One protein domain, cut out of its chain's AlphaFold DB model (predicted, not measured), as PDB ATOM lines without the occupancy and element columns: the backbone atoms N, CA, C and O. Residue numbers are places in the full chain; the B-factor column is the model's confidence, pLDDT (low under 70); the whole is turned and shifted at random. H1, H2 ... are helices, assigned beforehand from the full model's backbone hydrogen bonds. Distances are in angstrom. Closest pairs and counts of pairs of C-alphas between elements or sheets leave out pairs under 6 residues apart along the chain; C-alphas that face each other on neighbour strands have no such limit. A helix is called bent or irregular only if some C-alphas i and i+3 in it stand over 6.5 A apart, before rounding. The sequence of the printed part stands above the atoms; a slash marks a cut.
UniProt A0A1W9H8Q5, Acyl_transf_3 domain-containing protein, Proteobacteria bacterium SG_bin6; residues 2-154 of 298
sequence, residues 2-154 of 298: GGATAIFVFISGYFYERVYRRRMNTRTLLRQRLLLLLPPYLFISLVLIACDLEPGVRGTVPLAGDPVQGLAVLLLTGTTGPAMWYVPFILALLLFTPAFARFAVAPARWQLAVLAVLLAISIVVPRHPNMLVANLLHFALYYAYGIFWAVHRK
ATOM      1  N   GLY A   2     144.417 122.837 134.850       47.91
ATOM      2  CA  GLY A   2     143.898 123.135 136.195       47.91
ATOM      3  C   GLY A   2     142.963 124.344 136.172       47.91
ATOM      4  O   GLY A   2     143.120 125.280 136.947       47.91
ATOM      5  N   GLY A   3     142.077 124.378 135.171       57.72
ATOM      6  CA  GLY A   3     141.425 125.603 134.716       57.72
ATOM      7  C   GLY A   3     140.108 125.974 135.401       57.72
ATOM      8  O   GLY A   3     139.650 127.092 135.183       57.72
ATOM      9  N   ALA A   4     139.487 125.077 136.171       72.31
ATOM     10  CA  ALA A   4     138.193 125.339 136.811       72.31
ATOM     11  C   ALA A   4     138.326 126.109 138.138       72.31
ATOM     12  O   ALA A   4     137.413 126.829 138.527       72.31
ATOM     13  N   THR A   5     139.479 126.019 138.809       86.75
ATOM     14  CA  THR A   5     139.695 126.613 140.137       86.75
ATOM     15  C   THR A   5     139.453 128.121 140.165       86.75
ATOM     16  O   THR A   5     138.826 128.610 141.095       86.75
ATOM     17  N   ALA A   6     139.862 128.856 139.126       91.62
ATOM     18  CA  ALA A   6     139.616 130.297 139.027       91.62
ATOM     19  C   ALA A   6     138.122 130.652 139.156       91.62
ATOM     20  O   ALA A   6     137.771 131.611 139.839       91.62
ATOM     21  N   ILE A   7     137.241 129.839 138.558       92.94
ATOM     22  CA  ILE A   7     135.786 130.021 138.633       92.94
ATOM     23  C   ILE A   7     135.294 129.737 140.060       92.94
ATOM     24  O   ILE A   7     134.534 130.531 140.603       92.94
ATOM     25  N   PHE A   8     135.767 128.665 140.709       90.81
ATOM     26  CA  PHE A   8     135.419 128.368 142.109       90.81
ATOM     27  C   PHE A   8     135.845 129.480 143.077       90.81
ATOM     28  O   PHE A   8     135.079 129.863 143.965       90.81
ATOM     29  N   VAL A   9     137.044 130.035 142.889       94.62
ATOM     30  CA  VAL A   9     137.556 131.132 143.719       94.62
ATOM     31  C   VAL A   9     136.761 132.417 143.480       94.62
ATOM     32  O   VAL A   9     136.388 133.090 144.442       94.62
ATOM     33  N   PHE A  10     136.415 132.715 142.225       96.69
ATOM     34  CA  PHE A  10     135.512 133.815 141.882       96.69
ATOM     35  C   PHE A  10     134.141 133.672 142.548       96.69
ATOM     36  O   PHE A  10     133.685 134.597 143.219       96.69
ATOM     37  N   ILE A  11     133.507 132.501 142.424       94.06
ATOM     38  CA  ILE A  11     132.209 132.209 143.046       94.06
ATOM     39  C   ILE A  11     132.296 132.382 144.569       94.06
ATOM     40  O   ILE A  11     131.405 132.977 145.179       94.06
ATOM     41  N   SER A  12     133.391 131.925 145.185       93.38
ATOM     42  CA  SER A  12     133.631 132.081 146.625       93.38
ATOM     43  C   SER A  12     133.676 133.556 147.046       93.38
ATOM     44  O   SER A  12     133.051 133.921 148.043       93.38
ATOM     45  N   GLY A  13     134.353 134.414 146.274       95.88
ATOM     46  CA  GLY A  13     134.390 135.863 146.504       95.88
ATOM     47  C   GLY A  13     133.035 136.544 146.275       95.88
ATOM     48  O   GLY A  13     132.596 137.355 147.094       95.88
ATOM     49  N   TYR A  14     132.318 136.160 145.215       96.25
ATOM     50  CA  TYR A  14     130.977 136.677 144.916       96.25
ATOM     51  C   TYR A  14     129.987 136.367 146.052       96.25
ATOM     52  O   TYR A  14     129.275 137.254 146.534       96.25
ATOM     53  N   PHE A  15     129.965 135.120 146.538       92.81
ATOM     54  CA  PHE A  15     129.101 134.729 147.652       92.81
ATOM     55  C   PHE A  15     129.537 135.327 148.986       92.81
ATOM     56  O   PHE A  15     128.670 135.649 149.801       92.81
ATOM     57  N   TYR A  16     130.842 135.499 149.215       93.75
ATOM     58  CA  TYR A  16     131.341 136.207 150.390       93.75
ATOM     59  C   TYR A  16     130.671 137.578 150.532       93.75
ATOM     60  O   TYR A  16     130.048 137.841 151.563       93.75
ATOM     61  N   GLU A  17     130.694 138.396 149.479       94.94
ATOM     62  CA  GLU A  17     130.069 139.722 149.502       94.94
ATOM     63  C   GLU A  17     128.537 139.652 149.611       94.94
ATOM     64  O   GLU A  17     127.921 140.398 150.374       94.94
ATOM     65  N   ARG A  18     127.899 138.753 148.851       92.25
ATOM     66  CA  ARG A  18     126.428 138.703 148.738       92.25
ATOM     67  C   ARG A  18     125.735 138.121 149.963       92.25
ATOM     68  O   ARG A  18     124.615 138.533 150.264       92.25
ATOM     69  N   VAL A  19     126.359 137.147 150.619       88.00
ATOM     70  CA  VAL A  19     125.714 136.321 151.647       88.00
ATOM     71  C   VAL A  19     126.381 136.506 153.000       88.00
ATOM     72  O   VAL A  19     125.688 136.726 153.990       88.00
ATOM     73  N   TYR A  20     127.710 136.435 153.060       85.88
ATOM     74  CA  TYR A  20     128.408 136.258 154.334       85.88
ATOM     75  C   TYR A  20     128.801 137.581 154.992       85.88
ATOM     76  O   TYR A  20     128.518 137.762 156.175       85.88
ATOM     77  N   ARG A  21     129.370 138.536 154.241       85.62
ATOM     78  CA  ARG A  21     129.923 139.783 154.804       85.62
ATOM     79  C   ARG A  21     128.908 140.578 155.627       85.62
ATOM     80  O   ARG A  21     129.261 141.131 156.659       85.62
ATOM     81  N   ARG A  22     127.650 140.641 155.177       79.62
ATOM     82  CA  ARG A  22     126.591 141.411 155.854       79.62
ATOM     83  C   ARG A  22     125.939 140.679 157.025       79.62
ATOM     84  O   ARG A  22     125.265 141.316 157.822       79.62
ATOM     85  N   ARG A  23     126.073 139.353 157.091       81.25
ATOM     86  CA  ARG A  23     125.323 138.501 158.032       81.25
ATOM     87  C   ARG A  23     126.191 137.925 159.143       81.25
ATOM     88  O   ARG A  23     125.653 137.415 160.118       81.25
ATOM     89  N   MET A  24     127.512 137.934 158.981       83.62
ATOM     90  CA  MET A  24     128.427 137.222 159.868       83.62
ATOM     91  C   MET A  24     129.689 138.035 160.127       83.62
ATOM     92  O   MET A  24     130.274 138.611 159.211       83.62
ATOM     93  N   ASN A  25     130.151 138.017 161.378       85.88
ATOM     94  CA  ASN A  25     131.496 138.479 161.701       85.88
ATOM     95  C   ASN A  25     132.549 137.472 161.183       85.88
ATOM     96  O   ASN A  25     132.252 136.302 160.912       85.88
ATOM     97  N   THR A  26     133.801 137.917 161.054       85.38
ATOM     98  CA  THR A  26     134.890 137.101 160.491       85.38
ATOM     99  C   THR A  26     135.133 135.810 161.272       85.38
ATOM    100  O   THR A  26     135.367 134.765 160.669       85.38
ATOM    101  N   ARG A  27     135.038 135.849 162.608       87.38
ATOM    102  CA  ARG A  27     135.269 134.674 163.466       87.38
ATOM    103  C   ARG A  27     134.225 133.585 163.224       87.38
ATOM    104  O   ARG A  27     134.581 132.426 163.029       87.38
ATOM    105  N   THR A  28     132.948 133.960 163.183       89.12
ATOM    106  CA  THR A  28     131.839 133.040 162.911       89.12
ATOM    107  C   THR A  28     131.949 132.453 161.510       89.12
ATOM    108  O   THR A  28     131.790 131.242 161.353       89.12
ATOM    109  N   LEU A  29     132.297 133.269 160.506       89.12
ATOM    110  CA  LEU A  29     132.528 132.788 159.143       89.12
ATOM    111  C   LEU A  29     133.643 131.734 159.101       89.12
ATOM    112  O   LEU A  29     133.427 130.644 158.573       89.12
ATOM    113  N   LEU A  30     134.812 132.030 159.678       89.69
ATOM    114  CA  LEU A  30     135.947 131.103 159.699       89.69
ATOM    115  C   LEU A  30     135.592 129.793 160.405       89.69
ATOM    116  O   LEU A  30     135.832 128.722 159.853       89.69
ATOM    117  N   ARG A  31     134.947 129.865 161.576       91.94
ATOM    118  CA  ARG A  31     134.520 128.674 162.324       91.94
ATOM    119  C   ARG A  31     133.570 127.798 161.509       91.94
ATOM    120  O   ARG A  31     133.772 126.591 161.433       91.94
ATOM    121  N   GLN A  32     132.557 128.389 160.873       89.75
ATOM    122  CA  GLN A  32     131.610 127.634 160.050       89.75
ATOM    123  C   GLN A  32     132.284 126.997 158.830       89.75
ATOM    124  O   GLN A  32     131.952 125.873 158.465       89.75
ATOM    125  N   ARG A  33     133.254 127.683 158.211       90.44
ATOM    126  CA  ARG A  33     134.009 127.139 157.074       90.44
ATOM    127  C   ARG A  33     134.957 126.024 157.473       90.44
ATOM    128  O   ARG A  33     135.012 125.032 156.757       90.44
ATOM    129  N   LEU A  34     135.627 126.145 158.615       91.31
ATOM    130  CA  LEU A  34     136.464 125.080 159.158       91.31
ATOM    131  C   LEU A  34     135.642 123.820 159.432       91.31
ATOM    132  O   LEU A  34     135.998 122.753 158.949       91.31
ATOM    133  N   LEU A  35     134.504 123.948 160.118       90.75
ATOM    134  CA  LEU A  35     133.633 122.807 160.426       90.75
ATOM    135  C   LEU A  35     132.997 122.172 159.182       90.75
ATOM    136  O   LEU A  35     132.655 120.996 159.209       90.75
ATOM    137  N   LEU A  36     132.830 122.941 158.104       90.06
ATOM    138  CA  LEU A  36     132.283 122.446 156.843       90.06
ATOM    139  C   LEU A  36     133.347 121.765 155.970       90.06
ATOM    140  O   LEU A  36     133.054 120.755 155.343       90.06
ATOM    141  N   LEU A  37     134.552 122.336 155.888       92.81
ATOM    142  CA  LEU A  37     135.593 121.909 154.948       92.81
ATOM    143  C   LEU A  37     136.545 120.872 155.537       92.81
ATOM    144  O   LEU A  37     136.953 119.960 154.825       92.81
ATOM    145  N   LEU A  38     136.922 121.021 156.809       92.50
ATOM    146  CA  LEU A  38     138.003 120.245 157.406       92.50
ATOM    147  C   LEU A  38     137.629 118.771 157.641       92.50
ATOM    148  O   LEU A  38     138.445 117.919 157.301       92.50
ATOM    149  N   PRO A  39     136.429 118.421 158.149       92.88
ATOM    150  CA  PRO A  39     136.073 117.018 158.353       92.88
ATOM    151  C   PRO A  39     136.072 116.160 157.070       92.88
ATOM    152  O   PRO A  39     136.775 115.146 157.066       92.88
ATOM    153  N   PRO A  40     135.393 116.544 155.964       91.62
ATOM    154  CA  PRO A  40     135.415 115.728 154.748       91.62
ATOM    155  C   PRO A  40     136.797 115.723 154.089       91.62
ATOM    156  O   PRO A  40     137.218 114.710 153.535       91.62
ATOM    157  N   TYR A  41     137.545 116.825 154.208       93.19
ATOM    158  CA  TYR A  41     138.932 116.902 153.762       93.19
ATOM    159  C   TYR A  41     139.817 115.862 154.453       93.19
ATOM    160  O   TYR A  41     140.444 115.055 153.774       93.19
ATOM    161  N   LEU A  42     139.836 115.851 155.789       92.31
ATOM    162  CA  LEU A  42     140.662 114.917 156.553       92.31
ATOM    163  C   LEU A  42     140.250 113.472 156.272       92.31
ATOM    164  O   LEU A  42     141.113 112.633 156.036       92.31
ATOM    165  N   PHE A  43     138.945 113.193 156.238       91.31
ATOM    166  CA  PHE A  43     138.441 111.857 155.941       91.31
ATOM    167  C   PHE A  43     138.920 111.354 154.573       91.31
ATOM    168  O   PHE A  43     139.528 110.289 154.486       91.31
ATOM    169  N   ILE A  44     138.718 112.134 153.508       90.62
ATOM    170  CA  ILE A  44     139.118 111.723 152.158       90.62
ATOM    171  C   ILE A  44     140.639 111.676 151.996       90.62
ATOM    172  O   ILE A  44     141.143 110.753 151.360       90.62
ATOM    173  N   SER A  45     141.388 112.606 152.596       89.50
ATOM    174  CA  SER A  45     142.854 112.547 152.603       89.50
ATOM    175  C   SER A  45     143.355 111.254 153.242       89.50
ATOM    176  O   SER A  45     144.235 110.604 152.680       89.50
ATOM    177  N   LEU A  46     142.769 110.841 154.370       88.12
ATOM    178  CA  LEU A  46     143.120 109.587 155.033       88.12
ATOM    179  C   LEU A  46     142.763 108.365 154.178       88.12
ATOM    180  O   LEU A  46     143.576 107.451 154.087       88.12
ATOM    181  N   VAL A  47     141.611 108.360 153.498       88.00
ATOM    182  CA  VAL A  47     141.239 107.287 152.554       88.00
ATOM    183  C   VAL A  47     142.243 107.185 151.402       88.00
ATOM    184  O   VAL A  47     142.688 106.090 151.068       88.00
ATOM    185  N   LEU A  48     142.640 108.315 150.808       86.50
ATOM    186  CA  LEU A  48     143.617 108.343 149.715       86.50
ATOM    187  C   LEU A  48     144.982 107.788 150.147       86.50
ATOM    188  O   LEU A  48     145.590 107.026 149.393       86.50
ATOM    189  N   ILE A  49     145.426 108.137 151.360       82.94
ATOM    190  CA  ILE A  49     146.672 107.633 151.953       82.94
ATOM    191  C   ILE A  49     146.558 106.132 152.254       82.94
ATOM    192  O   ILE A  49     147.422 105.360 151.845       82.94
ATOM    193  N   ALA A  50     145.493 105.707 152.940       83.81
ATOM    194  CA  ALA A  50     145.312 104.327 153.389       83.81
ATOM    195  C   ALA A  50     145.165 103.336 152.224       83.81
ATOM    196  O   ALA A  50     145.682 102.223 152.290       83.81
ATOM    197  N   CYS A  51     144.485 103.737 151.148       82.69
ATOM    198  CA  CYS A  51     144.273 102.894 149.971       82.69
ATOM    199  C   CYS A  51     145.402 102.990 148.927       82.69
ATOM    200  O   CYS A  51     145.306 102.353 147.875       82.69
ATOM    201  N   ASP A  52     146.444 103.790 149.187       77.81
ATOM    202  CA  ASP A  52     147.565 104.022 148.268       77.81
ATOM    203  C   ASP A  52     147.079 104.404 146.854       77.81
ATOM    204  O   ASP A  52     147.515 103.867 145.832       77.81
ATOM    205  N   LEU A  53     146.069 105.282 146.792       70.88
ATOM    206  CA  LEU A  53     145.426 105.676 145.532       70.88
ATOM    207  C   LEU A  53     146.203 106.772 144.790       70.88
ATOM    208  O   LEU A  53     145.961 106.985 143.603       70.88
ATOM    209  N   GLU A  54     147.164 107.421 145.448       66.81
ATOM    210  CA  GLU A  54     148.069 108.397 144.842       66.81
ATOM    211  C   GLU A  54     149.538 107.949 144.928       66.81
ATOM    212  O   GLU A  54     150.203 108.186 145.939       66.81
ATOM    213  N   PRO A  55     150.103 107.389 143.844       47.62
ATOM    214  CA  PRO A  55     151.514 106.997 143.819       47.62
ATOM    215  C   PRO A  55     152.496 108.186 143.930       47.62
ATOM    216  O   PRO A  55     153.660 107.988 144.269       47.62
ATOM    217  N   GLY A  56     152.052 109.430 143.690       48.09
ATOM    218  CA  GLY A  56     152.888 110.643 143.759       48.09
ATOM    219  C   GLY A  56     153.152 111.186 145.173       48.09
ATOM    220  O   GLY A  56     154.087 111.969 145.367       48.09
ATOM    221  N   VAL A  57     152.374 110.743 146.166       50.97
ATOM    222  CA  VAL A  57     152.511 111.149 147.576       50.97
ATOM    223  C   VAL A  57     153.807 110.614 148.193       50.97
ATOM    224  O   VAL A  57     154.441 111.305 148.985       50.97
ATOM    225  N   ARG A  58     154.261 109.426 147.774       47.38
ATOM    226  CA  ARG A  58     155.505 108.810 148.273       47.38
ATOM    227  C   ARG A  58     156.778 109.337 147.600       47.38
ATOM    228  O   ARG A  58     157.861 109.132 148.131       47.38
ATOM    229  N   GLY A  59     156.663 109.998 146.444       42.88
ATOM    230  CA  GLY A  59     157.816 110.446 145.650       42.88
ATOM    231  C   GLY A  59     158.200 111.921 145.808       42.88
ATOM    232  O   GLY A  59     159.257 112.316 145.330       42.88
ATOM    233  N   THR A  60     157.358 112.752 146.436       46.00
ATOM    234  CA  THR A  60     157.575 114.214 146.523       46.00
ATOM    235  C   THR A  60     157.845 114.729 147.934       46.00
ATOM    236  O   THR A  60     158.405 115.813 148.087       46.00
ATOM    237  N   VAL A  61     157.511 113.949 148.959       49.88
ATOM    238  CA  VAL A  61     157.984 114.160 150.326       49.88
ATOM    239  C   VAL A  61     158.823 112.934 150.654       49.88
ATOM    240  O   VAL A  61     158.278 111.829 150.614       49.88
ATOM    241  N   PRO A  62     160.128 113.072 150.940       47.22
ATOM    242  CA  PRO A  62     160.883 111.952 151.458       47.22
ATOM    243  C   PRO A  62     160.186 111.512 152.746       47.22
ATOM    244  O   PRO A  62     160.243 112.204 153.758       47.22
ATOM    245  N   LEU A  63     159.567 110.333 152.733       52.56
ATOM    246  CA  LEU A  63     159.249 109.592 153.957       52.56
ATOM    247  C   LEU A  63     160.536 109.130 154.674       52.56
ATOM    248  O   LEU A  63     160.468 108.378 155.633       52.56
ATOM    249  N   ALA A  64     161.711 109.593 154.230       50.50
ATOM    250  CA  ALA A  64     163.019 109.400 154.847       50.50
ATOM    251  C   ALA A  64     163.191 110.146 156.194       50.50
ATOM    252  O   ALA A  64     164.307 110.252 156.690       50.50
ATOM    253  N   GLY A  65     162.105 110.668 156.774       62.16
ATOM    254  CA  GLY A  65     162.042 111.286 158.101       62.16
ATOM    255  C   GLY A  65     160.893 110.706 158.934       62.16
ATOM    256  O   GLY A  65     160.330 109.669 158.591       62.16
ATOM    257  N   ASP A  66     160.528 111.378 160.026       75.31
ATOM    258  CA  ASP A  66     159.430 110.963 160.909       75.31
ATOM    259  C   ASP A  66     158.099 110.811 160.123       75.31
ATOM    260  O   ASP A  66     157.629 111.784 159.518       75.31
ATOM    261  N   PRO A  67     157.453 109.623 160.126       74.81
ATOM    262  CA  PRO A  67     156.163 109.390 159.472       74.81
ATOM    263  C   PRO A  67     155.075 110.392 159.878       74.81
ATOM    264  O   PRO A  67     154.216 110.742 159.061       74.81
ATOM    265  N   VAL A  68     155.121 110.890 161.117       79.19
ATOM    266  CA  VAL A  68     154.184 111.901 161.623       79.19
ATOM    267  C   VAL A  68     154.423 113.243 160.937       79.19
ATOM    268  O   VAL A  68     153.468 113.897 160.511       79.19
ATOM    269  N   GLN A  69     155.685 113.635 160.761       78.75
ATOM    270  CA  GLN A  69     156.054 114.852 160.040       78.75
ATOM    271  C   GLN A  69     155.643 114.764 158.565       78.75
ATOM    272  O   GLN A  69     155.072 115.715 158.029       78.75
ATOM    273  N   GLY A  70     155.866 113.612 157.923       78.06
ATOM    274  CA  GLY A  70     155.420 113.363 156.550       78.06
ATOM    275  C   GLY A  70     153.903 113.504 156.404       78.06
ATOM    276  O   GLY A  70     153.427 114.242 155.539       78.06
ATOM    277  N   LEU A  71     153.137 112.877 157.301       81.56
ATOM    278  CA  LEU A  71     151.679 112.988 157.328       81.56
ATOM    279  C   LEU A  71     151.213 114.435 157.545       81.56
ATOM    280  O   LEU A  71     150.314 114.908 156.846       81.56
ATOM    281  N   ALA A  72     151.837 115.152 158.482       82.94
ATOM    282  CA  ALA A  72     151.515 116.545 158.760       82.94
ATOM    283  C   ALA A  72     151.745 117.430 157.527       82.94
ATOM    284  O   ALA A  72     150.869 118.219 157.179       82.94
ATOM    285  N   VAL A  73     152.873 117.262 156.826       82.31
ATOM    286  CA  VAL A  73     153.152 117.996 155.583       82.31
ATOM    287  C   VAL A  73     152.057 117.722 154.556       82.31
ATOM    288  O   VAL A  73     151.443 118.674 154.085       82.31
ATOM    289  N   LEU A  74     151.732 116.452 154.288       82.81
ATOM    290  CA  LEU A  74     150.709 116.075 153.306       82.81
ATOM    291  C   LEU A  74     149.337 116.699 153.591       82.81
ATOM    292  O   LEU A  74     148.675 117.195 152.674       82.81
ATOM    293  N   LEU A  75     148.916 116.697 154.860       86.56
ATOM    294  CA  LEU A  75     147.640 117.269 155.292       86.56
ATOM    295  C   LEU A  75     147.652 118.803 155.334       86.56
ATOM    296  O   LEU A  75     146.604 119.415 155.144       86.56
ATOM    297  N   LEU A  76     148.795 119.444 155.567       85.00
ATOM    298  CA  LEU A  76     148.895 120.907 155.587       85.00
ATOM    299  C   LEU A  76     149.011 121.498 154.180       85.00
ATOM    300  O   LEU A  76     148.434 122.550 153.905       85.00
ATOM    301  N   THR A  77     149.720 120.828 153.272       79.94
ATOM    302  CA  THR A  77     149.862 121.269 151.878       79.94
ATOM    303  C   THR A  77     148.726 120.770 150.987       79.94
ATOM    304  O   THR A  77     148.537 121.297 149.891       79.94
ATOM    305  N   GLY A  78     147.952 119.779 151.446       82.94
ATOM    306  CA  GLY A  78     146.890 119.135 150.670       82.94
ATOM    307  C   GLY A  78     147.430 118.377 149.464       82.94
ATOM    308  O   GLY A  78     146.757 118.254 148.446       82.94
ATOM    309  N   THR A  79     148.656 117.871 149.569       81.12
ATOM    310  CA  THR A  79     149.337 117.132 148.497       81.12
ATOM    311  C   THR A  79     148.967 115.656 148.475       81.12
ATOM    312  O   THR A  79     149.497 114.915 147.661       81.12
ATOM    313  N   THR A  80     148.004 115.237 149.303       79.56
ATOM    314  CA  THR A  80     147.362 113.917 149.217       79.56
ATOM    315  C   THR A  80     146.562 113.724 147.924       79.56
ATOM    316  O   THR A  80     146.047 112.637 147.686       79.56
ATOM    317  N   GLY A  81     146.351 114.790 147.143       78.69
ATOM    318  CA  GLY A  81     145.585 114.738 145.908       78.69
ATOM    319  C   GLY A  81     145.511 116.054 145.125       78.69
ATOM    320  O   GLY A  81     145.491 117.127 145.733       78.69
ATOM    321  N   PRO A  82     145.363 116.026 143.785       76.12
ATOM    322  CA  PRO A  82     145.217 117.212 142.939       76.12
ATOM    323  C   PRO A  82     143.975 118.072 143.215       76.12
ATOM    324  O   PRO A  82     143.936 119.218 142.754       76.12
ATOM    325  N   ALA A  83     142.965 117.571 143.931       82.38
ATOM    326  CA  ALA A  83     141.843 118.373 144.426       82.38
ATOM    327  C   ALA A  83     142.084 118.891 145.857       82.38
ATOM    328  O   ALA A  83     141.614 119.974 146.209       82.38
ATOM    329  N   MET A  84     142.860 118.161 146.661       86.38
ATOM    330  CA  MET A  84     142.975 118.358 148.109       86.38
ATOM    331  C   MET A  84     143.712 119.650 148.481       86.38
ATOM    332  O   MET A  84     143.327 120.312 149.445       86.38
ATOM    333  N   TRP A  85     144.667 120.095 147.659       87.00
ATOM    334  CA  TRP A  85     145.396 121.360 147.855       87.00
ATOM    335  C   TRP A  85     144.476 122.591 147.965       87.00
ATOM    336  O   TRP A  85     144.855 123.600 148.563       87.00
ATOM    337  N   TYR A  86     143.263 122.533 147.395       88.44
ATOM    338  CA  TYR A  86     142.323 123.652 147.418       88.44
ATOM    339  C   TYR A  86     141.810 123.949 148.832       88.44
ATOM    340  O   TYR A  86     141.533 125.108 149.128       88.44
ATOM    341  N   VAL A  87     141.695 122.945 149.713       91.38
ATOM    342  CA  VAL A  87     141.154 123.143 151.070       91.38
ATOM    343  C   VAL A  87     142.106 123.967 151.948       91.38
ATOM    344  O   VAL A  87     141.664 125.000 152.459       91.38
ATOM    345  N   PRO A  88     143.406 123.628 152.082       90.88
ATOM    346  CA  PRO A  88     144.361 124.503 152.764       90.88
ATOM    347  C   PRO A  88     144.422 125.901 152.143       90.88
ATOM    348  O   PRO A  88     144.409 126.907 152.855       90.88
ATOM    349  N   PHE A  89     144.408 125.975 150.807       92.38
ATOM    350  CA  PHE A  89     144.402 127.237 150.075       92.38
ATOM    351  C   PHE A  89     143.197 128.126 150.422       92.38
ATOM    352  O   PHE A  89     143.387 129.289 150.780       92.38
ATOM    353  N   ILE A  90     141.965 127.611 150.345       91.81
ATOM    354  CA  ILE A  90     140.768 128.428 150.578       91.81
ATOM    355  C   ILE A  90     140.653 128.832 152.050       91.81
ATOM    356  O   ILE A  90     140.240 129.953 152.338       91.81
ATOM    357  N   LEU A  91     141.062 127.965 152.985       92.81
ATOM    358  CA  LEU A  91     141.106 128.301 154.408       92.81
ATOM    359  C   LEU A  91     142.100 129.436 154.680       92.81
ATOM    360  O   LEU A  91     141.742 130.396 155.361       92.81
ATOM    361  N   ALA A  92     143.297 129.375 154.093       93.56
ATOM    362  CA  ALA A  92     144.282 130.443 154.212       93.56
ATOM    363  C   ALA A  92     143.798 131.746 153.552       93.56
ATOM    364  O   ALA A  92     143.948 132.821 154.129       93.56
ATOM    365  N   LEU A  93     143.132 131.668 152.394       93.44
ATOM    366  CA  LEU A  93     142.553 132.833 151.723       93.44
ATOM    367  C   LEU A  93     141.495 133.524 152.597       93.44
ATOM    368  O   LEU A  93     141.444 134.752 152.665       93.44
ATOM    369  N   LEU A  94     140.677 132.745 153.311       90.50
ATOM    370  CA  LEU A  94     139.666 133.277 154.223       90.50
ATOM    371  C   LEU A  94     140.274 134.000 155.436       90.50
ATOM    372  O   LEU A  94     139.593 134.844 156.022       90.50
ATOM    373  N   LEU A  95     141.537 133.770 155.801       92.31
ATOM    374  CA  LEU A  95     142.196 134.570 156.845       92.31
ATOM    375  C   LEU A  95     142.352 136.040 156.422       92.31
ATOM    376  O   LEU A  95     142.273 136.937 157.260       92.31
ATOM    377  N   PHE A  96     142.451 136.304 155.117       92.75
ATOM    378  CA  PHE A  96     142.516 137.654 154.547       92.75
ATOM    379  C   PHE A  96     141.142 138.322 154.390       92.75
ATOM    380  O   PHE A  96     141.047 139.443 153.886       92.75
ATOM    381  N   THR A  97     140.066 137.688 154.868       89.56
ATOM    382  CA  THR A  97     138.704 138.241 154.836       89.56
ATOM    383  C   THR A  97     138.611 139.696 155.329       89.56
ATOM    384  O   THR A  97     137.919 140.478 154.679       89.56
ATOM    385  N   PRO A  98     139.288 140.133 156.415       90.75
ATOM    386  CA  PRO A  98     139.236 141.535 156.840       90.75
ATOM    387  C   PRO A  98     139.785 142.518 155.795       90.75
ATOM    388  O   PRO A  98     139.237 143.606 155.625       90.75
ATOM    389  N   ALA A  99     140.845 142.146 155.069       94.38
ATOM    390  CA  ALA A  99     141.387 142.965 153.987       94.38
ATOM    391  C   ALA A  99     140.397 143.040 152.814       94.38
ATOM    392  O   ALA A  99     140.100 144.126 152.314       94.38
ATOM    393  N   PHE A 100     139.798 141.905 152.450       95.06
ATOM    394  CA  PHE A 100     138.757 141.841 151.426       95.06
ATOM    395  C   PHE A 100     137.481 142.612 151.803       95.06
ATOM    396  O   PHE A 100     136.841 143.202 150.935       95.06
ATOM    397  N   ALA A 101     137.137 142.688 153.091       93.12
ATOM    398  CA  ALA A 101     136.028 143.507 153.577       93.12
ATOM    399  C   ALA A 101     136.283 145.007 153.360       93.12
ATOM    400  O   ALA A 101     135.371 145.726 152.951       93.12
ATOM    401  N   ARG A 102     137.523 145.472 153.589       95.06
ATOM    402  CA  ARG A 102     137.935 146.855 153.290       95.06
ATOM    403  C   ARG A 102     137.922 147.125 151.787       95.06
ATOM    404  O   ARG A 102     137.398 148.148 151.358       95.06
ATOM    405  N   PHE A 103     138.419 146.180 150.988       97.06
ATOM    406  CA  PHE A 103     138.340 146.247 149.529       97.06
ATOM    407  C   PHE A 103     136.890 146.389 149.036       97.06
ATOM    408  O   PHE A 103     136.613 147.228 148.183       97.06
ATOM    409  N   ALA A 104     135.941 145.642 149.610       96.44
ATOM    410  CA  ALA A 104     134.536 145.663 149.196       96.44
ATOM    411  C   ALA A 104     133.848 147.033 149.360       96.44
ATOM    412  O   ALA A 104     132.924 147.344 148.610       96.44
ATOM    413  N   VAL A 105     134.285 147.849 150.327       95.94
ATOM    414  CA  VAL A 105     133.726 149.191 150.586       95.94
ATOM    415  C   VAL A 105     134.569 150.326 150.003       95.94
ATOM    416  O   VAL A 105     134.151 151.480 150.051       95.94
ATOM    417  N   ALA A 106     135.746 150.022 149.453       97.56
ATOM    418  CA  ALA A 106     136.603 151.023 148.834       97.56
ATOM    419  C   ALA A 106     135.958 151.617 147.562       97.56
ATOM    420  O   ALA A 106     135.210 150.930 146.859       97.56
ATOM    421  N   PRO A 107     136.284 152.875 147.206       97.62
ATOM    422  CA  PRO A 107     135.866 153.466 145.938       97.62
ATOM    423  C   PRO A 107     136.304 152.623 144.735       97.62
ATOM    424  O   PRO A 107     137.388 152.038 144.744       97.62
ATOM    425  N   ALA A 108     135.516 152.635 143.656       96.94
ATOM    426  CA  ALA A 108     135.771 151.812 142.468       96.94
ATOM    427  C   ALA A 108     137.191 151.985 141.894       96.94
ATOM    428  O   ALA A 108     137.813 151.000 141.509       96.94
ATOM    429  N   ARG A 109     137.746 153.208 141.913       97.50
ATOM    430  CA  ARG A 109     139.136 153.477 141.491       97.50
ATOM    431  C   ARG A 109     140.172 152.666 142.278       97.50
ATOM    432  O   ARG A 109     141.093 152.116 141.689       97.50
ATOM    433  N   TRP A 110     139.985 152.542 143.591       97.88
ATOM    434  CA  TRP A 110     140.870 151.771 144.463       97.88
ATOM    435  C   TRP A 110     140.677 150.274 144.262       97.88
ATOM    436  O   TRP A 110     141.649 149.527 144.250       97.88
ATOM    437  N   GLN A 111     139.437 149.832 144.042       98.31
ATOM    438  CA  GLN A 111     139.174 148.434 143.725       98.31
ATOM    439  C   GLN A 111     139.835 148.019 142.404       98.31
ATOM    440  O   GLN A 111     140.471 146.972 142.340       98.31
ATOM    441  N   LEU A 112     139.734 148.858 141.370       98.06
ATOM    442  CA  LEU A 112     140.392 148.623 140.085       98.06
ATOM    443  C   LEU A 112     141.920 148.635 140.217       98.06
ATOM    444  O   LEU A 112     142.567 147.759 139.654       98.06
ATOM    445  N   ALA A 113     142.489 149.552 141.006       98.19
ATOM    446  CA  ALA A 113     143.926 149.574 141.284       98.19
ATOM    447  C   ALA A 113     144.397 148.281 141.974       98.19
ATOM    448  O   ALA A 113     145.362 147.662 141.536       98.19
ATOM    449  N   VAL A 114     143.677 147.818 143.002       98.12
ATOM    450  CA  VAL A 114     143.983 146.548 143.680       98.12
ATOM    451  C   VAL A 114     143.849 145.362 142.724       98.12
ATOM    452  O   VAL A 114     144.710 144.489 142.727       98.12
ATOM    453  N   LEU A 115     142.816 145.323 141.875       98.25
ATOM    454  CA  LEU A 115     142.669 144.272 140.863       98.25
ATOM    455  C   LEU A 115     143.811 144.288 139.842       98.25
ATOM    456  O   LEU A 115     144.273 143.218 139.461       98.25
ATOM    457  N   ALA A 116     144.285 145.463 139.424       97.06
ATOM    458  CA  ALA A 116     145.422 145.587 138.515       97.06
ATOM    459  C   ALA A 116     146.722 145.073 139.157       97.06
ATOM    460  O   ALA A 116     147.452 144.305 138.534       97.06
ATOM    461  N   VAL A 117     146.970 145.419 140.426       97.06
ATOM    462  CA  VAL A 117     148.120 144.902 141.189       97.06
ATOM    463  C   VAL A 117     148.027 143.385 141.355       97.06
ATOM    464  O   VAL A 117     148.989 142.676 141.073       97.06
ATOM    465  N   LEU A 118     146.863 142.864 141.755       96.38
ATOM    466  CA  LEU A 118     146.651 141.421 141.882       96.38
ATOM    467  C   LEU A 118     146.781 140.704 140.535       96.38
ATOM    468  O   LEU A 118     147.291 139.593 140.505       96.38
ATOM    469  N   LEU A 119     146.374 141.328 139.427       94.44
ATOM    470  CA  LEU A 119     146.552 140.773 138.088       94.44
ATOM    471  C   LEU A 119     148.033 140.639 137.734       94.44
ATOM    472  O   LEU A 119     148.445 139.571 137.284       94.44
ATOM    473  N   ALA A 120     148.829 141.680 137.983       92.44
ATOM    474  CA  ALA A 120     150.273 141.633 137.779       92.44
ATOM    475  C   ALA A 120     150.922 140.538 138.643       92.44
ATOM    476  O   ALA A 120     151.688 139.723 138.134       92.44
ATOM    477  N   ILE A 121     150.541 140.449 139.924       92.56
ATOM    478  CA  ILE A 121     151.013 139.393 140.829       92.56
ATOM    479  C   ILE A 121     150.621 138.005 140.307       92.56
ATOM    480  O   ILE A 121     151.468 137.122 140.267       92.56
ATOM    481  N   SER A 122     149.373 137.794 139.881       90.81
ATOM    482  CA  SER A 122     148.911 136.497 139.370       90.81
ATOM    483  C   SER A 122     149.622 136.061 138.091       90.81
ATOM    484  O   SER A 122     149.756 134.859 137.858       90.81
ATOM    485  N   ILE A 123     150.042 137.019 137.262       87.19
ATOM    486  CA  ILE A 123     150.837 136.768 136.058       87.19
ATOM    487  C   ILE A 123     152.265 136.357 136.442       87.19
ATOM    488  O   ILE A 123     152.740 135.323 135.981       87.19
ATOM    489  N   VAL A 124     152.918 137.117 137.327       85.94
ATOM    490  CA  VAL A 124     154.317 136.881 137.731       85.94
ATOM    491  C   VAL A 124     154.465 135.644 138.623       85.94
ATOM    492  O   VAL A 124     155.467 134.938 138.550       85.94
ATOM    493  N   VAL A 125     153.471 135.369 139.469       87.44
ATOM    494  CA  VAL A 125     153.458 134.247 140.411       87.44
ATOM    495  C   VAL A 125     152.513 133.168 139.874       87.44
ATOM    496  O   VAL A 125     151.302 133.214 140.126       87.44
ATOM    497  N   PRO A 126     153.021 132.181 139.114       80.31
ATOM    498  CA  PRO A 126     152.185 131.115 138.588       80.31
ATOM    499  C   PRO A 126     151.697 130.193 139.709       80.31
ATOM    500  O   PRO A 126     152.352 130.007 140.737       80.31
ATOM    501  N   ARG A 127     150.556 129.534 139.471       77.81
ATOM    502  CA  ARG A 127     150.083 128.425 140.309       77.81
ATOM    503  C   ARG A 127     151.187 127.377 140.465       77.81
ATOM    504  O   ARG A 127     151.732 126.901 139.469       77.81
ATOM    505  N   HIS A 128     151.400 126.922 141.695       78.88
ATOM    506  CA  HIS A 128     152.354 125.867 142.015       78.88
ATOM    507  C   HIS A 128     151.646 124.709 142.739       78.88
ATOM    508  O   HIS A 128     150.846 124.965 143.638       78.88
ATOM    509  N   PRO A 129     151.904 123.435 142.396       68.69
ATOM    510  CA  PRO A 129     151.170 122.303 142.971       68.69
ATOM    511  C   PRO A 129     151.270 122.229 144.503       68.69
ATOM    512  O   PRO A 129     150.268 121.961 145.155       68.69
ATOM    513  N   ASN A 130     152.435 122.567 145.069       69.50
ATOM    514  CA  ASN A 130     152.731 122.331 146.490       69.50
ATOM    515  C   ASN A 130     153.056 123.608 147.291       69.50
ATOM    516  O   ASN A 130     153.478 123.512 148.437       69.50
ATOM    517  N   MET A 131     152.910 124.809 146.712       81.62
ATOM    518  CA  MET A 131     153.259 126.059 147.412       81.62
ATOM    519  C   MET A 131     152.013 126.885 147.705       81.62
ATOM    520  O   MET A 131     151.479 127.577 146.836       81.62
ATOM    521  N   LEU A 132     151.583 126.839 148.967       85.56
ATOM    522  CA  LEU A 132     150.413 127.560 149.460       85.56
ATOM    523  C   LEU A 132     150.488 129.062 149.156       85.56
ATOM    524  O   LEU A 132     149.533 129.626 148.631       85.56
ATOM    525  N   VAL A 133     151.632 129.698 149.431       89.62
ATOM    526  CA  VAL A 133     151.821 131.145 149.228       89.62
ATOM    527  C   VAL A 133     151.718 131.524 147.752       89.62
ATOM    528  O   VAL A 133     150.994 132.458 147.418       89.62
ATOM    529  N   ALA A 134     152.362 130.767 146.858       88.56
ATOM    530  CA  ALA A 134     152.261 131.007 145.418       88.56
ATOM    531  C   ALA A 134     150.805 130.902 144.939       88.56
ATOM    532  O   ALA A 134     150.327 131.757 144.198       88.56
ATOM    533  N   ASN A 135     150.059 129.910 145.434       89.19
ATOM    534  CA  ASN A 135     148.642 129.758 145.115       89.19
ATOM    535  C   ASN A 135     147.776 130.881 145.700       89.19
ATOM    536  O   ASN A 135     146.859 131.344 145.024       89.19
ATOM    537  N   LEU A 136     148.059 131.355 146.916       93.50
ATOM    538  CA  LEU A 136     147.366 132.505 147.502       93.50
ATOM    539  C   LEU A 136     147.543 133.756 146.644       93.50
ATOM    540  O   LEU A 136     146.550 134.374 146.269       93.50
ATOM    541  N   LEU A 137     148.787 134.079 146.287       92.94
ATOM    542  CA  LEU A 137     149.110 135.224 145.438       92.94
ATOM    543  C   LEU A 137     148.464 135.089 144.053       92.94
ATOM    544  O   LEU A 137     147.818 136.021 143.581       92.94
ATOM    545  N   HIS A 138     148.548 133.902 143.450       91.56
ATOM    546  CA  HIS A 138     147.970 133.632 142.140       91.56
ATOM    547  C   HIS A 138     146.441 133.753 142.124       91.56
ATOM    548  O   HIS A 138     145.873 134.332 141.198       91.56
ATOM    549  N   PHE A 139     145.747 133.206 143.127       94.00
ATOM    550  CA  PHE A 139     144.286 133.115 143.111       94.00
ATOM    551  C   PHE A 139     143.561 134.257 143.838       94.00
ATOM    552  O   PHE A 139     142.352 134.413 143.634       94.00
ATOM    553  N   ALA A 140     144.256 135.089 144.625       96.06
ATOM    554  CA  ALA A 140     143.662 136.247 145.300       96.06
ATOM    555  C   ALA A 140     142.942 137.195 144.325       96.06
ATOM    556  O   ALA A 140     141.871 137.712 144.654       96.06
ATOM    557  N   LEU A 141     143.470 137.349 143.103       96.38
ATOM    558  CA  LEU A 141     142.833 138.094 142.015       96.38
ATOM    559  C   LEU A 141     141.391 137.648 141.764       96.38
ATOM    560  O   LEU A 141     140.490 138.480 141.726       96.38
ATOM    561  N   TYR A 142     141.151 136.346 141.592       96.62
ATOM    562  CA  TYR A 142     139.819 135.842 141.249       96.62
ATOM    563  C   TYR A 142     138.828 136.047 142.392       96.62
ATOM    564  O   TYR A 142     137.661 136.348 142.149       96.62
ATOM    565  N   TYR A 143     139.297 135.943 143.636       97.12
ATOM    566  CA  TYR A 143     138.469 136.180 144.813       97.12
ATOM    567  C   TYR A 143     138.066 137.654 144.915       97.12
ATOM    568  O   TYR A 143     136.880 137.967 145.042       97.12
ATOM    569  N   ALA A 144     139.038 138.563 144.768       97.94
ATOM    570  CA  ALA A 144     138.794 140.000 144.704       97.94
ATOM    571  C   ALA A 144     137.880 140.366 143.524       97.94
ATOM    572  O   ALA A 144     136.973 141.181 143.679       97.94
ATOM    573  N   TYR A 145     138.060 139.725 142.366       98.12
ATOM    574  CA  TYR A 145     137.214 139.924 141.191       98.12
ATOM    575  C   TYR A 145     135.763 139.496 141.453       98.12
ATOM    576  O   TYR A 145     134.836 140.206 141.070       98.12
ATOM    577  N   GLY A 146     135.555 138.397 142.186       97.88
ATOM    578  CA  GLY A 146     134.234 137.970 142.652       97.88
ATOM    579  C   GLY A 146     133.556 139.002 143.550       97.88
ATOM    580  O   GLY A 146     132.386 139.331 143.347       97.88
ATOM    581  N   ILE A 147     134.302 139.567 144.503       97.88
ATOM    582  CA  ILE A 147     133.807 140.637 145.381       97.88
ATOM    583  C   ILE A 147     133.472 141.888 144.570       97.88
ATOM    584  O   ILE A 147     132.373 142.425 144.703       97.88
ATOM    585  N   PHE A 148     134.385 142.332 143.704       98.31
ATOM    586  CA  PHE A 148     134.179 143.491 142.839       98.31
ATOM    587  C   PHE A 148     132.917 143.329 141.990       98.31
ATOM    588  O   PHE A 148     132.077 144.230 141.936       98.31
ATOM    589  N   TRP A 149     132.742 142.150 141.390       97.94
ATOM    590  CA  TRP A 149     131.554 141.836 140.614       97.94
ATOM    591  C   TRP A 149     130.285 141.936 141.462       97.94
ATOM    592  O   TRP A 149     129.311 142.568 141.054       97.94
ATOM    593  N   ALA A 150     130.284 141.347 142.659       97.38
ATOM    594  CA  ALA A 150     129.142 141.379 143.566       97.38
ATOM    595  C   ALA A 150     128.770 142.798 144.036       97.38
ATOM    596  O   ALA A 150     127.576 143.109 144.144       97.38
ATOM    597  N   VAL A 151     129.769 143.653 144.288       97.38
ATOM    598  CA  VAL A 151     129.585 145.068 144.653       97.38
ATOM    599  C   VAL A 151     128.943 145.840 143.497       97.38
ATOM    600  O   VAL A 151     127.925 146.505 143.691       97.38
ATOM    601  N   HIS A 152     129.469 145.692 142.276       97.38
ATOM    602  CA  HIS A 152     129.023 146.435 141.085       97.38
ATOM    603  C   HIS A 152     127.973 145.705 140.245       97.38
ATOM    604  O   HIS A 152     127.720 146.073 139.093       97.38
ATOM    605  N   ARG A 153     127.319 144.689 140.821       95.50
ATOM    606  CA  ARG A 153     126.472 143.741 140.085       95.50
ATOM    607  C   ARG A 153     125.426 144.411 139.203       95.50
ATOM    608  O   ARG A 153     125.251 144.014 138.064       95.50
ATOM    609  N   LYS A 154     124.762 145.467 139.697       95.50
ATOM    610  CA  LYS A 154     123.657 146.122 138.976       95.50
ATOM    611  C   LYS A 154     124.117 146.641 137.615       95.50
ATOM    612  O   LYS A 154     123.386 146.518 136.641       95.50
TER     613      LYS A 154
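AT A GLANCE: This is residues 2 to 154 of the 298 residues of the protein "Acyl_transf_3 domain-containing protein" of Proteobacteria bacterium SG_bin6 (UniProt A0A1W9H8Q5). Helix H8 is the core of the larger part of this elongated model: H1 crosses it, H7 folds back along it as a hairpin, and H5 and H6, one after the other, cover it further. The long bent helix H2 packs on H5 with its first arm, and its second arm reaches the looser far end, where H3, H4 and low-confidence loops lie. The printed part has 153 residues with eight named helices, H1 to H8 in order, and no named strand; the class is all helix, with helix packing part aligned and part crossed. It is compact, with a radius of gyration of the C-alphas of 17.0 A, and spans 52 by 34 by 24 A.

HOW THE PARTS SIT: Start at H1, residues 5 to 20: it touches the hub H8, residues 132 to 151, at a steep tilt of 50 degrees, closest at the C-alphas of Tyr 14 and Gly 146, 4.2 A apart. H8 is irregular, only just, with C-alphas 138 and 141 at 6.8 A, and has a kink of 36 degrees near residue 139. H2, residues 26 to 50, was assigned as one helix by its hydrogen bonds but is bent, with C-alphas 36 and 39 at 6.8 A; its arms H2a, residues 26 to 36, and H2b, residues 39 to 50, stand at 41 degrees. H2a touches H5, residues 86 to 95, at a shallow tilt of 15 degrees, opposite ways; the closest C-alphas, of Leu 30 and Leu 94, are 7.0 A apart. H4, residues 67 to 77, is close but not clearly touching H2b, with the C-alphas of Ser 45 and Leu 75 closest at 7.2 A, and likewise H3, residues 57 to 60, with those of Val 57 and Leu 74 at 7.8 A. H5 touches H8 at residues 132 to 140 of H8 alone, closest at the C-alphas of Phe 89 and Leu 132, 6.1 A. H6, residues 97 to 105, touches residues 144 to 151 of H8, closest at the C-alphas of Ala 104 and Ile 147, 6.4 A. H7, residues 108 to 124, forms a hairpin with H8 at a shallow tilt of 28 degrees; the closest C-alphas, of Ser 122 and His 138, are 4.1 A apart. Every O i to N i+4 pair is within hydrogen-bond range in H1, H2a, H2b, H4, H5 and H7, against 4 of 5 in H6 and 14 of 16 in H8; H3 is too short for one.

IN THESE COORDINATES: Find C-alpha 5 at (139.695, 126.613, 140.137); from there H1 runs 20.5 A to C-alpha 20. H2a measures 15.3 A, H2b 16.5 A, H4 15.4 A and H7 24.3 A. H8 runs 27.6 A to C-alpha 151 at (129.585, 145.068, 144.653).

THE WHOLE: The C-alphas farthest apart, of Ala 64 and Lys 154, are 56.1 A apart. The printed part has no cut, and no link is long. Look for pLDDT under 70 at residues 2 to 3, 54 to 65 and 129 to 130; the mean of the printed part is 86.1.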